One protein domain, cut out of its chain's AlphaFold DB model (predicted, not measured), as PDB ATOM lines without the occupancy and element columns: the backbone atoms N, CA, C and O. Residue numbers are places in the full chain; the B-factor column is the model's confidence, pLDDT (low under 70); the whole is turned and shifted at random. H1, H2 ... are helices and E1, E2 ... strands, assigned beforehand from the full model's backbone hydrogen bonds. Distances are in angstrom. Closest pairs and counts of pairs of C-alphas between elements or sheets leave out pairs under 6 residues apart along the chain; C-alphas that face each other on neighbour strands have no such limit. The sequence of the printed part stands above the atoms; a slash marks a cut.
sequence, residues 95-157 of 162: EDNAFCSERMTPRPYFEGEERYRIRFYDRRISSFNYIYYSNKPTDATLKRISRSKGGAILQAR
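What this domain is: This is residues 95 to 157 of the 162 residues of an uncharacterized protein of Nissabacter sp. SGAir0207 (UniProt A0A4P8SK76). A three-stranded antiparallel sheet, in the order E2, E1, E3, makes a wall with the single helix H1 over one of its faces, running along the strands. The long first stretch, residues 95 to 115, has no named element; it wraps round the E2 edge from the helix side to the far side of the sheet before the chain enters E1. The printed part has 63 residues, with three named strands and one named helix in the order E1, E2, H1, E3. The class is mixed, helices and strands, with under half of the residues, 29, in named elements. The whole is compact and rounded, with a radius of gyration of the C-alphas of 10.9 A and spans of 27 by 25 by 19 A.

Where its parts are: The inner strand E1 is residues 116 to 122, 18.0 A from first to last C-alpha, beginning at C-alpha 116 at (6.357, -29.539, 28.326). E2, residues 127 to 133, is 19.8 A long. E3, residues 153 to 156, is 10.1 A long and ends at C-alpha 156 at (8.676, -32.864, 26.478). The helix H1, residues 139 to 149, is 15.2 A long and begins at C-alpha 139 at (11.657, -20.093, 21.402).

How they stand to each other: E1 and E2 form a hairpin, antiparallel at 153 degrees between their directions; N 118 and O 131 are 2.8 A apart and N 129 and O 120 also 2.8 A, within hydrogen-bond range. On the other side of E1 is E3, antiparallel to it at 151 degrees, with N 119 and O 153 at 2.8 A and N 117 and O 155 at 2.9 A, within hydrogen-bond range. E2 and E3 are the edge strands. H1 is on the sheet at a height over the sheet of 9.1 A, and lies over E1 and E3. Its line and that of E1 stand at 13 degrees on the local plane. The closest C-alphas of E1 and H1 are those of Asp 122 and Lys 149, 6.0 A apart; those of H1 and E3 are Leu 142 and Leu 154, 7.1 A apart. E2, H1 and E3 make a split strand-helix-strand unit, two strands running the same way with E1 between them in the sheet, and its crossover is right-handed. H1 on one face of the sheet gives two layers, one of helix and one of strands. In H1 every O i to N i+4 pair is within hydrogen-bond range.

The domain as a whole: The two C-alphas farthest apart are those of Glu 95 and Gly 112, at 29.2 A. The printed part has no cut. The links E1 to E2, E2 to H1 and H1 to E3 are tight. The mean pLDDT of the printed part is 76.3, and residues 95 to 104, 124 to 126 and 149 to 150 are under 70.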
ATOM      1  N   GLU A  95      13.742  -8.303  38.338       45.97
ATOM      2  CA  GLU A  95      13.365  -8.503  36.934       45.97
ATOM      3  C   GLU A  95      13.442  -9.972  36.471       45.97
ATOM      4  O   GLU A  95      12.669 -10.378  35.603       45.97
ATOM      5  N   ASP A  96      14.317 -10.789  37.073       45.59
ATOM      6  CA  ASP A  96      14.505 -12.203  36.713       45.59
ATOM      7  C   ASP A  96      13.323 -13.095  37.143       45.59
ATOM      8  O   ASP A  96      13.184 -14.215  36.650       45.59
ATOM      9  N   ASN A  97      12.455 -12.599  38.036       45.56
ATOM     10  CA  ASN A  97      11.315 -13.330  38.607       45.56
ATOM     11  C   ASN A  97       9.960 -12.642  38.426       45.56
ATOM     12  O   ASN A  97       8.940 -13.215  38.804       45.56
ATOM     13  N   ALA A  98       9.919 -11.458  37.809       42.81
ATOM     14  CA  ALA A  98       8.723 -10.614  37.736       42.81
ATOM     15  C   ALA A  98       7.492 -11.269  37.065       42.81
ATOM     16  O   ALA A  98       6.392 -10.737  37.156       42.81
ATOM     17  N   PHE A  99       7.645 -12.428  36.415       43.12
ATOM     18  CA  PHE A  99       6.568 -13.098  35.675       43.12
ATOM     19  C   PHE A  99       6.490 -14.609  35.893       43.12
ATOM     20  O   PHE A  99       5.854 -15.309  35.101       43.12
ATOM     21  N   CYS A 100       7.159 -15.143  36.914       45.41
ATOM     22  CA  CYS A 100       7.211 -16.579  37.121       45.41
ATOM     23  C   CYS A 100       6.815 -16.915  38.554       45.41
ATOM     24  O   CYS A 100       7.550 -16.639  39.498       45.41
ATOM     25  N   SER A 101       5.641 -17.534  38.708       53.81
ATOM     26  CA  SER A 101       5.186 -18.197  39.933       53.81
ATOM     27  C   SER A 101       6.032 -19.456  40.184       53.81
ATOM     28  O   SER A 101       5.527 -20.580  40.207       53.81
ATOM     29  N   GLU A 102       7.351 -19.283  40.248       57.78
ATOM     30  CA  GLU A 102       8.321 -20.353  40.407       57.78
ATOM     31  C   GLU A 102       8.185 -20.928  41.814       57.78
ATOM     32  O   GLU A 102       8.314 -20.227  42.818       57.78
ATOM     33  N   ARG A 103       7.919 -22.234  41.893       59.81
ATOM     34  CA  ARG A 103       8.001 -22.958  43.157       59.81
ATOM     35  C   ARG A 103       9.480 -23.068  43.534       59.81
ATOM     36  O   ARG A 103      10.286 -23.565  42.749       59.81
ATOM     37  N   MET A 104       9.824 -22.634  44.746       65.69
ATOM     38  CA  MET A 104      11.171 -22.785  45.327       65.69
ATOM     39  C   MET A 104      11.503 -24.245  45.685       65.69
ATOM     40  O   MET A 104      12.634 -24.559  46.036       65.69
ATOM     41  N   THR A 105      10.529 -25.149  45.555       70.19
ATOM     42  CA  THR A 105      10.721 -26.594  45.677       70.19
ATOM     43  C   THR A 105      10.690 -27.211  44.279       70.19
ATOM     44  O   THR A 105       9.617 -27.237  43.661       70.19
ATOM     45  N   PRO A 106      11.826 -27.715  43.758       76.81
ATOM     46  CA  PRO A 106      11.861 -28.382  42.467       76.81
ATOM     47  C   PRO A 106      10.903 -29.565  42.433       76.81
ATOM     48  O   PRO A 106      10.982 -30.468  43.264       76.81
ATOM     49  N   ARG A 107      10.038 -29.597  41.425       84.62
ATOM     50  CA  ARG A 107       9.230 -30.773  41.111       84.62
ATOM     51  C   ARG A 107       9.822 -31.421  39.868       84.62
ATOM     52  O   ARG A 107       9.801 -30.762  38.836       84.62
ATOM     53  N   PRO A 108      10.367 -32.648  39.926       80.56
ATOM     54  CA  PRO A 108      10.981 -33.301  38.770       80.56
ATOM     55  C   PRO A 108       9.997 -34.123  37.920       80.56
ATOM     56  O   PRO A 108      10.419 -34.730  36.937       80.56
ATOM     57  N   TYR A 109       8.709 -34.165  38.261       82.31
ATOM     58  CA  TYR A 109       7.681 -34.942  37.561       82.31
ATOM     59  C   TYR A 109       6.555 -34.049  37.024       82.31
ATOM     60  O   TYR A 109       6.242 -33.011  37.602       82.31
ATOM     61  N   PHE A 110       5.951 -34.465  35.909       84.38
ATOM     62  CA  PHE A 110       4.785 -33.812  35.306       84.38
ATOM     63  C   PHE A 110       3.508 -34.157  36.083       84.38
ATOM     64  O   PHE A 110       3.369 -35.276  36.572       84.38
ATOM     65  N   GLU A 111       2.553 -33.231  36.143       84.88
ATOM     66  CA  GLU A 111       1.219 -33.423  36.728       84.88
ATOM     67  C   GLU A 111       0.136 -32.968  35.745       84.88
ATOM     68  O   GLU A 111       0.360 -32.096  34.906       84.88
ATOM     69  N   GLY A 112      -1.054 -33.566  35.846       86.81
ATOM     70  CA  GLY A 112      -2.225 -33.167  35.064       86.81
ATOM     71  C   GLY A 112      -1.957 -33.074  33.557       86.81
ATOM     72  O   GLY A 112      -1.453 -34.017  32.934       86.81
ATOM     73  N   GLU A 113      -2.298 -31.915  32.991       84.56
ATOM     74  CA  GLU A 113      -2.212 -31.608  31.559       84.56
ATOM     75  C   GLU A 113      -0.839 -31.103  31.097       84.56
ATOM     76  O   GLU A 113      -0.677 -30.730  29.936       84.56
ATOM     77  N   GLU A 114       0.168 -31.077  31.969       88.00
ATOM     78  CA  GLU A 114       1.506 -30.616  31.609       88.00
ATOM     79  C   GLU A 114       2.137 -31.564  30.578       88.00
ATOM     80  O   GLU A 114       2.213 -32.784  30.778       88.00
ATOM     81  N   ARG A 115       2.605 -30.998  29.462       85.94
ATOM     82  CA  ARG A 115       3.229 -31.739  28.349       85.94
ATOM     83  C   ARG A 115       4.659 -31.305  28.080       85.94
ATOM     84  O   ARG A 115       5.418 -32.062  27.484       85.94
ATOM     85  N   TYR A 116       5.032 -30.109  28.521       87.75
ATOM     86  CA  TYR A 116       6.357 -29.539  28.326       87.75
ATOM     87  C   TYR A 116       6.857 -28.928  29.624       87.75
ATOM     88  O   TYR A 116       6.077 -28.436  30.438       87.75
ATOM     89  N   ARG A 117       8.171 -28.932  29.815       88.62
ATOM     90  CA  ARG A 117       8.816 -28.185  30.888       88.62
ATOM     91  C   ARG A 117      10.099 -27.547  30.402       88.62
ATOM     92  O   ARG A 117      10.786 -28.101  29.548       88.62
ATOM     93  N   ILE A 118      10.451 -26.412  30.979       87.38
ATOM     94  CA  ILE A 118      11.785 -25.841  30.841       87.38
ATOM     95  C   ILE A 118      12.532 -26.156  32.128       87.38
ATOM     96  O   ILE A 118      12.169 -25.648  33.186       87.38
ATOM     97  N   ARG A 119      13.552 -27.010  32.028       87.44
ATOM     98  CA  ARG A 119      14.518 -27.284  33.095       87.44
ATOM     99  C   ARG A 119      15.604 -26.223  33.029       87.44
ATOM    100  O   ARG A 119      16.190 -26.036  31.973       87.44
ATOM    101  N   PHE A 120      15.899 -25.552  34.128       84.56
ATOM    102  CA  PHE A 120      16.973 -24.558  34.216       84.56
ATOM    103  C   PHE A 120      17.658 -24.660  35.570       84.56
ATOM    104  O   PHE A 120      17.136 -25.290  36.488       84.56
ATOM    105  N   TYR A 121      18.834 -24.061  35.705       78.00
ATOM    106  CA  TYR A 121      19.511 -24.009  36.991       78.00
ATOM    107  C   TYR A 121      19.113 -22.749  37.743       78.00
ATOM    108  O   TYR A 121      19.367 -21.635  37.298       78.00
ATOM    109  N   ASP A 122      18.464 -22.921  38.883       76.81
ATOM    110  CA  ASP A 122      18.026 -21.812  39.710       76.81
ATOM    111  C   ASP A 122      19.089 -21.519  40.763       76.81
ATOM    112  O   ASP A 122      19.337 -22.320  41.663       76.81
ATOM    113  N   ARG A 123      19.723 -20.350  40.642       70.44
ATOM    114  CA  ARG A 123      20.774 -19.889  41.556       70.44
ATOM    115  C   ARG A 123      20.275 -19.721  42.989       70.44
ATOM    116  O   ARG A 123      21.067 -19.911  43.900       70.44
ATOM    117  N   ARG A 124      18.988 -19.412  43.193       69.12
ATOM    118  CA  ARG A 124      18.419 -19.147  44.528       69.12
ATOM    119  C   ARG A 124      18.380 -20.391  45.404       69.12
ATOM    120  O   ARG A 124      18.525 -20.303  46.612       69.12
ATOM    121  N   ILE A 125      18.165 -21.541  44.776       68.69
ATOM    122  CA  ILE A 125      18.141 -22.851  45.439       68.69
ATOM    123  C   ILE A 125      19.345 -23.709  45.050       68.69
ATOM    124  O   ILE A 125      19.455 -24.858  45.480       68.69
ATOM    125  N   SER A 126      20.225 -23.165  44.202       68.88
ATOM    126  CA  SER A 126      21.416 -23.816  43.666       68.88
ATOM    127  C   SER A 126      21.121 -25.246  43.181       68.88
ATOM    128  O   SER A 126      21.861 -26.193  43.464       68.88
ATOM    129  N   SER A 127      20.009 -25.414  42.470       73.75
ATOM    130  CA  SER A 127      19.498 -26.704  42.006       73.75
ATOM    131  C   SER A 127      18.778 -26.541  40.670       73.75
ATOM    132  O   SER A 127      18.457 -25.428  40.251       73.75
ATOM    133  N   PHE A 128      18.516 -27.652  39.979       81.50
ATOM    134  CA  PHE A 128      17.644 -27.613  38.810       81.50
ATOM    135  C   PHE A 128      16.208 -27.331  39.241       81.50
ATOM    136  O   PHE A 128      15.670 -28.029  40.098       81.50
ATOM    137  N   ASN A 129      15.589 -26.346  38.599       84.19
ATOM    138  CA  ASN A 129      14.183 -26.020  38.745       84.19
ATOM    139  C   ASN A 129      13.463 -26.135  37.395       84.19
ATOM    140  O   ASN A 129      14.092 -26.298  36.341       84.19
ATOM    141  N   TYR A 130      12.135 -26.111  37.441       86.31
ATOM    142  CA  TYR A 130      11.281 -26.456  36.316       86.31
ATOM    143  C   TYR A 130      10.102 -25.489  36.216       86.31
ATOM    144  O   TYR A 130       9.386 -25.274  37.192       86.31
ATOM    145  N   ILE A 131       9.860 -24.963  35.016       86.38
ATOM    146  CA  ILE A 131       8.594 -24.300  34.673       86.38
ATOM    147  C   ILE A 131       7.820 -25.222  33.740       86.38
ATOM    148  O   ILE A 131       8.355 -25.649  32.716       86.38
ATOM    149  N   TYR A 132       6.574 -25.516  34.091       86.31
ATOM    150  CA  TYR A 132       5.712 -26.457  33.387       86.31
ATOM    151  C   TYR A 132       4.719 -25.744  32.467       86.31
ATOM    152  O   TYR A 132       4.251 -24.650  32.774       86.31
ATOM    153  N   TYR A 133       4.396 -26.377  31.339       85.38
ATOM    154  CA  TYR A 133       3.478 -25.860  30.329       85.38
ATOM    155  C   TYR A 133       2.601 -26.984  29.762       85.38
ATOM    156  O   TYR A 133       3.083 -28.085  29.469       85.38
ATOM    157  N   SER A 134       1.320 -26.694  29.526       86.06
ATOM    158  CA  SER A 134       0.414 -27.604  28.803       86.06
ATOM    159  C   SER A 134       0.691 -27.625  27.293       86.06
ATOM    160  O   SER A 134       0.532 -28.654  26.644       86.06
ATOM    161  N   ASN A 135       1.174 -26.506  26.739       85.50
ATOM    162  CA  ASN A 135       1.532 -26.341  25.325       85.50
ATOM    163  C   ASN A 135       3.029 -26.059  25.164       85.50
ATOM    164  O   ASN A 135       3.675 -25.584  26.098       85.50
ATOM    165  N   LYS A 136       3.591 -26.328  23.977       87.50
ATOM    166  CA  LYS A 136       5.021 -26.101  23.729       87.50
ATOM    167  C   LYS A 136       5.339 -24.604  23.893       87.50
ATOM    168  O   LYS A 136       4.747 -23.796  23.177       87.50
ATOM    169  N   PRO A 137       6.247 -24.212  24.805       84.62
ATOM    170  CA  PRO A 137       6.642 -22.817  24.953       84.62
ATOM    171  C   PRO A 137       7.394 -22.340  23.708       84.62
ATOM    172  O   PRO A 137       8.087 -23.113  23.044       84.62
ATOM    173  N   THR A 138       7.265 -21.053  23.396       83.62
ATOM    174  CA  THR A 138       7.937 -20.451  22.242       83.62
ATOM    175  C   THR A 138       9.448 -20.350  22.455       83.62
ATOM    176  O   THR A 138       9.935 -20.233  23.586       83.62
ATOM    177  N   ASP A 139      10.202 -20.292  21.358       81.38
ATOM    178  CA  ASP A 139      11.657 -20.093  21.402       81.38
ATOM    179  C   ASP A 139      12.047 -18.789  22.110       81.38
ATOM    180  O   ASP A 139      13.091 -18.716  22.758       81.38
ATOM    181  N   ALA A 140      11.202 -17.756  22.026       80.94
ATOM    182  CA  ALA A 140      11.399 -16.500  22.745       80.94
ATOM    183  C   ALA A 140      11.356 -16.707  24.268       80.94
ATOM    184  O   ALA A 140      12.215 -16.188  24.986       80.94
ATOM    185  N   THR A 141      10.414 -17.518  24.758       81.06
ATOM    186  CA  THR A 141      10.305 -17.877  26.178       81.06
ATOM    187  C   THR A 141      11.522 -18.669  26.645       81.06
ATOM    188  O   THR A 141      12.107 -18.334  27.678       81.06
ATOM    189  N   LEU A 142      11.961 -19.664  25.867       82.19
ATOM    190  CA  LEU A 142      13.161 -20.441  26.185       82.19
ATOM    191  C   LEU A 142      14.415 -19.557  26.218       82.19
ATOM    192  O   LEU A 142      15.188 -19.621  27.173       82.19
ATOM    193  N   LYS A 143      14.596 -18.679  25.224       80.81
ATOM    194  CA  LYS A 143      15.716 -17.724  25.179       80.81
ATOM    195  C   LYS A 143      15.702 -16.771  26.372       80.81
ATOM    196  O   LYS A 143      16.759 -16.519  26.947       80.81
ATOM    197  N   ARG A 144      14.530 -16.265  26.767       80.81
ATOM    198  CA  ARG A 144      14.376 -15.393  27.941       80.81
ATOM    199  C   ARG A 144      14.832 -16.097  29.219       80.81
ATOM    200  O   ARG A 144      15.671 -15.560  29.936       80.81
ATOM    201  N   ILE A 145      14.343 -17.313  29.463       78.56
ATOM    202  CA  ILE A 145      14.709 -18.090  30.657       78.56
ATOM    203  C   ILE A 145      16.195 -18.472  30.617       78.56
ATOM    204  O   ILE A 145      16.883 -18.362  31.626       78.56
ATOM    205  N   SER A 146      16.734 -18.836  29.451       79.56
ATOM    206  CA  SER A 146      18.155 -19.179  29.308       79.56
ATOM    207  C   SER A 146      19.088 -17.998  29.604       79.56
ATOM    208  O   SER A 146      20.137 -18.187  30.222       79.56
ATOM    209  N   ARG A 147      18.691 -16.771  29.232       74.50
ATOM    210  CA  ARG A 147      19.429 -15.536  29.561       74.50
ATOM    211  C   ARG A 147      19.436 -15.243  31.060       74.50
ATOM    212  O   ARG A 147      20.486 -14.900  31.590       74.50
ATOM    213  N   SER A 148      18.285 -15.391  31.711       71.31
ATOM    214  CA  SER A 148      18.098 -15.061  33.127       71.31
ATOM    215  C   SER A 148      18.671 -16.130  34.069       71.31
ATOM    216  O   SER A 148      19.449 -15.836  34.973       71.31
ATOM    217  N   LYS A 149      18.345 -17.404  33.831       69.69
ATOM    218  CA  LYS A 149      18.618 -18.506  34.765       69.69
ATOM    219  C   LYS A 149      19.835 -19.352  34.379       69.69
ATOM    220  O   LYS A 149      20.499 -19.915  35.239       69.69
ATOM    221  N   GLY A 150      20.201 -19.376  33.096       66.56
ATOM    222  CA  GLY A 150      21.309 -20.186  32.586       66.56
ATOM    223  C   GLY A 150      20.977 -21.681  32.490       66.56
ATOM    224  O   GLY A 150      20.307 -22.258  33.345       66.56
ATOM    225  N   GLY A 151      21.444 -22.317  31.410       70.56
ATOM    226  CA  GLY A 151      21.263 -23.759  31.203       70.56
ATOM    227  C   GLY A 151      19.800 -24.181  31.043       70.56
ATOM    228  O   GLY A 151      19.431 -25.259  31.501       70.56
ATOM    229  N   ALA A 152      18.960 -23.324  30.448       83.50
ATOM    230  CA  ALA A 152      17.553 -23.633  30.222       83.50
ATOM    231  C   ALA A 152      17.383 -24.588  29.031       83.50
ATOM    232  O   ALA A 152      17.807 -24.278  27.918       83.50
ATOM    233  N   ILE A 153      16.733 -25.724  29.269       86.25
ATOM    234  CA  ILE A 153      16.494 -26.801  28.308       86.25
ATOM    235  C   ILE A 153      14.996 -27.100  28.291       86.25
ATOM    236  O   ILE A 153      14.395 -27.361  29.335       86.25
ATOM    237  N   LEU A 154      14.393 -27.076  27.105       88.19
ATOM    238  CA  LEU A 154      13.023 -27.535  26.901       88.19
ATOM    239  C   LEU A 154      12.993 -29.068  26.864       88.19
ATOM    240  O   LEU A 154      13.772 -29.673  26.137       88.19
ATOM    241  N   GLN A 155      12.089 -29.679  27.624       89.25
ATOM    242  CA  GLN A 155      11.867 -31.125  27.664       89.25
ATOM    243  C   GLN A 155      10.379 -31.421  27.469       89.25
ATOM    244  O   GLN A 155       9.540 -30.820  28.153       89.25
ATOM    245  N   ALA A 156      10.035 -32.341  26.568       87.44
ATOM    246  CA  ALA A 156       8.676 -32.864  26.478       87.44
ATOM    247  C   ALA A 156       8.431 -33.964  27.526       87.44
ATOM    248  O   ALA A 156       9.352 -34.609  28.037       87.44
ATOM    249  N   ARG A 157       7.162 -34.197  27.864       83.12
ATOM    250  CA  ARG A 157       6.749 -35.311  28.721       83.12
ATOM    251  C   ARG A 157       7.094 -36.629  28.029       83.12
ATOM    252  O   ARG A 157       6.608 -36.896  26.939       83.12
TER     253      ARG A 157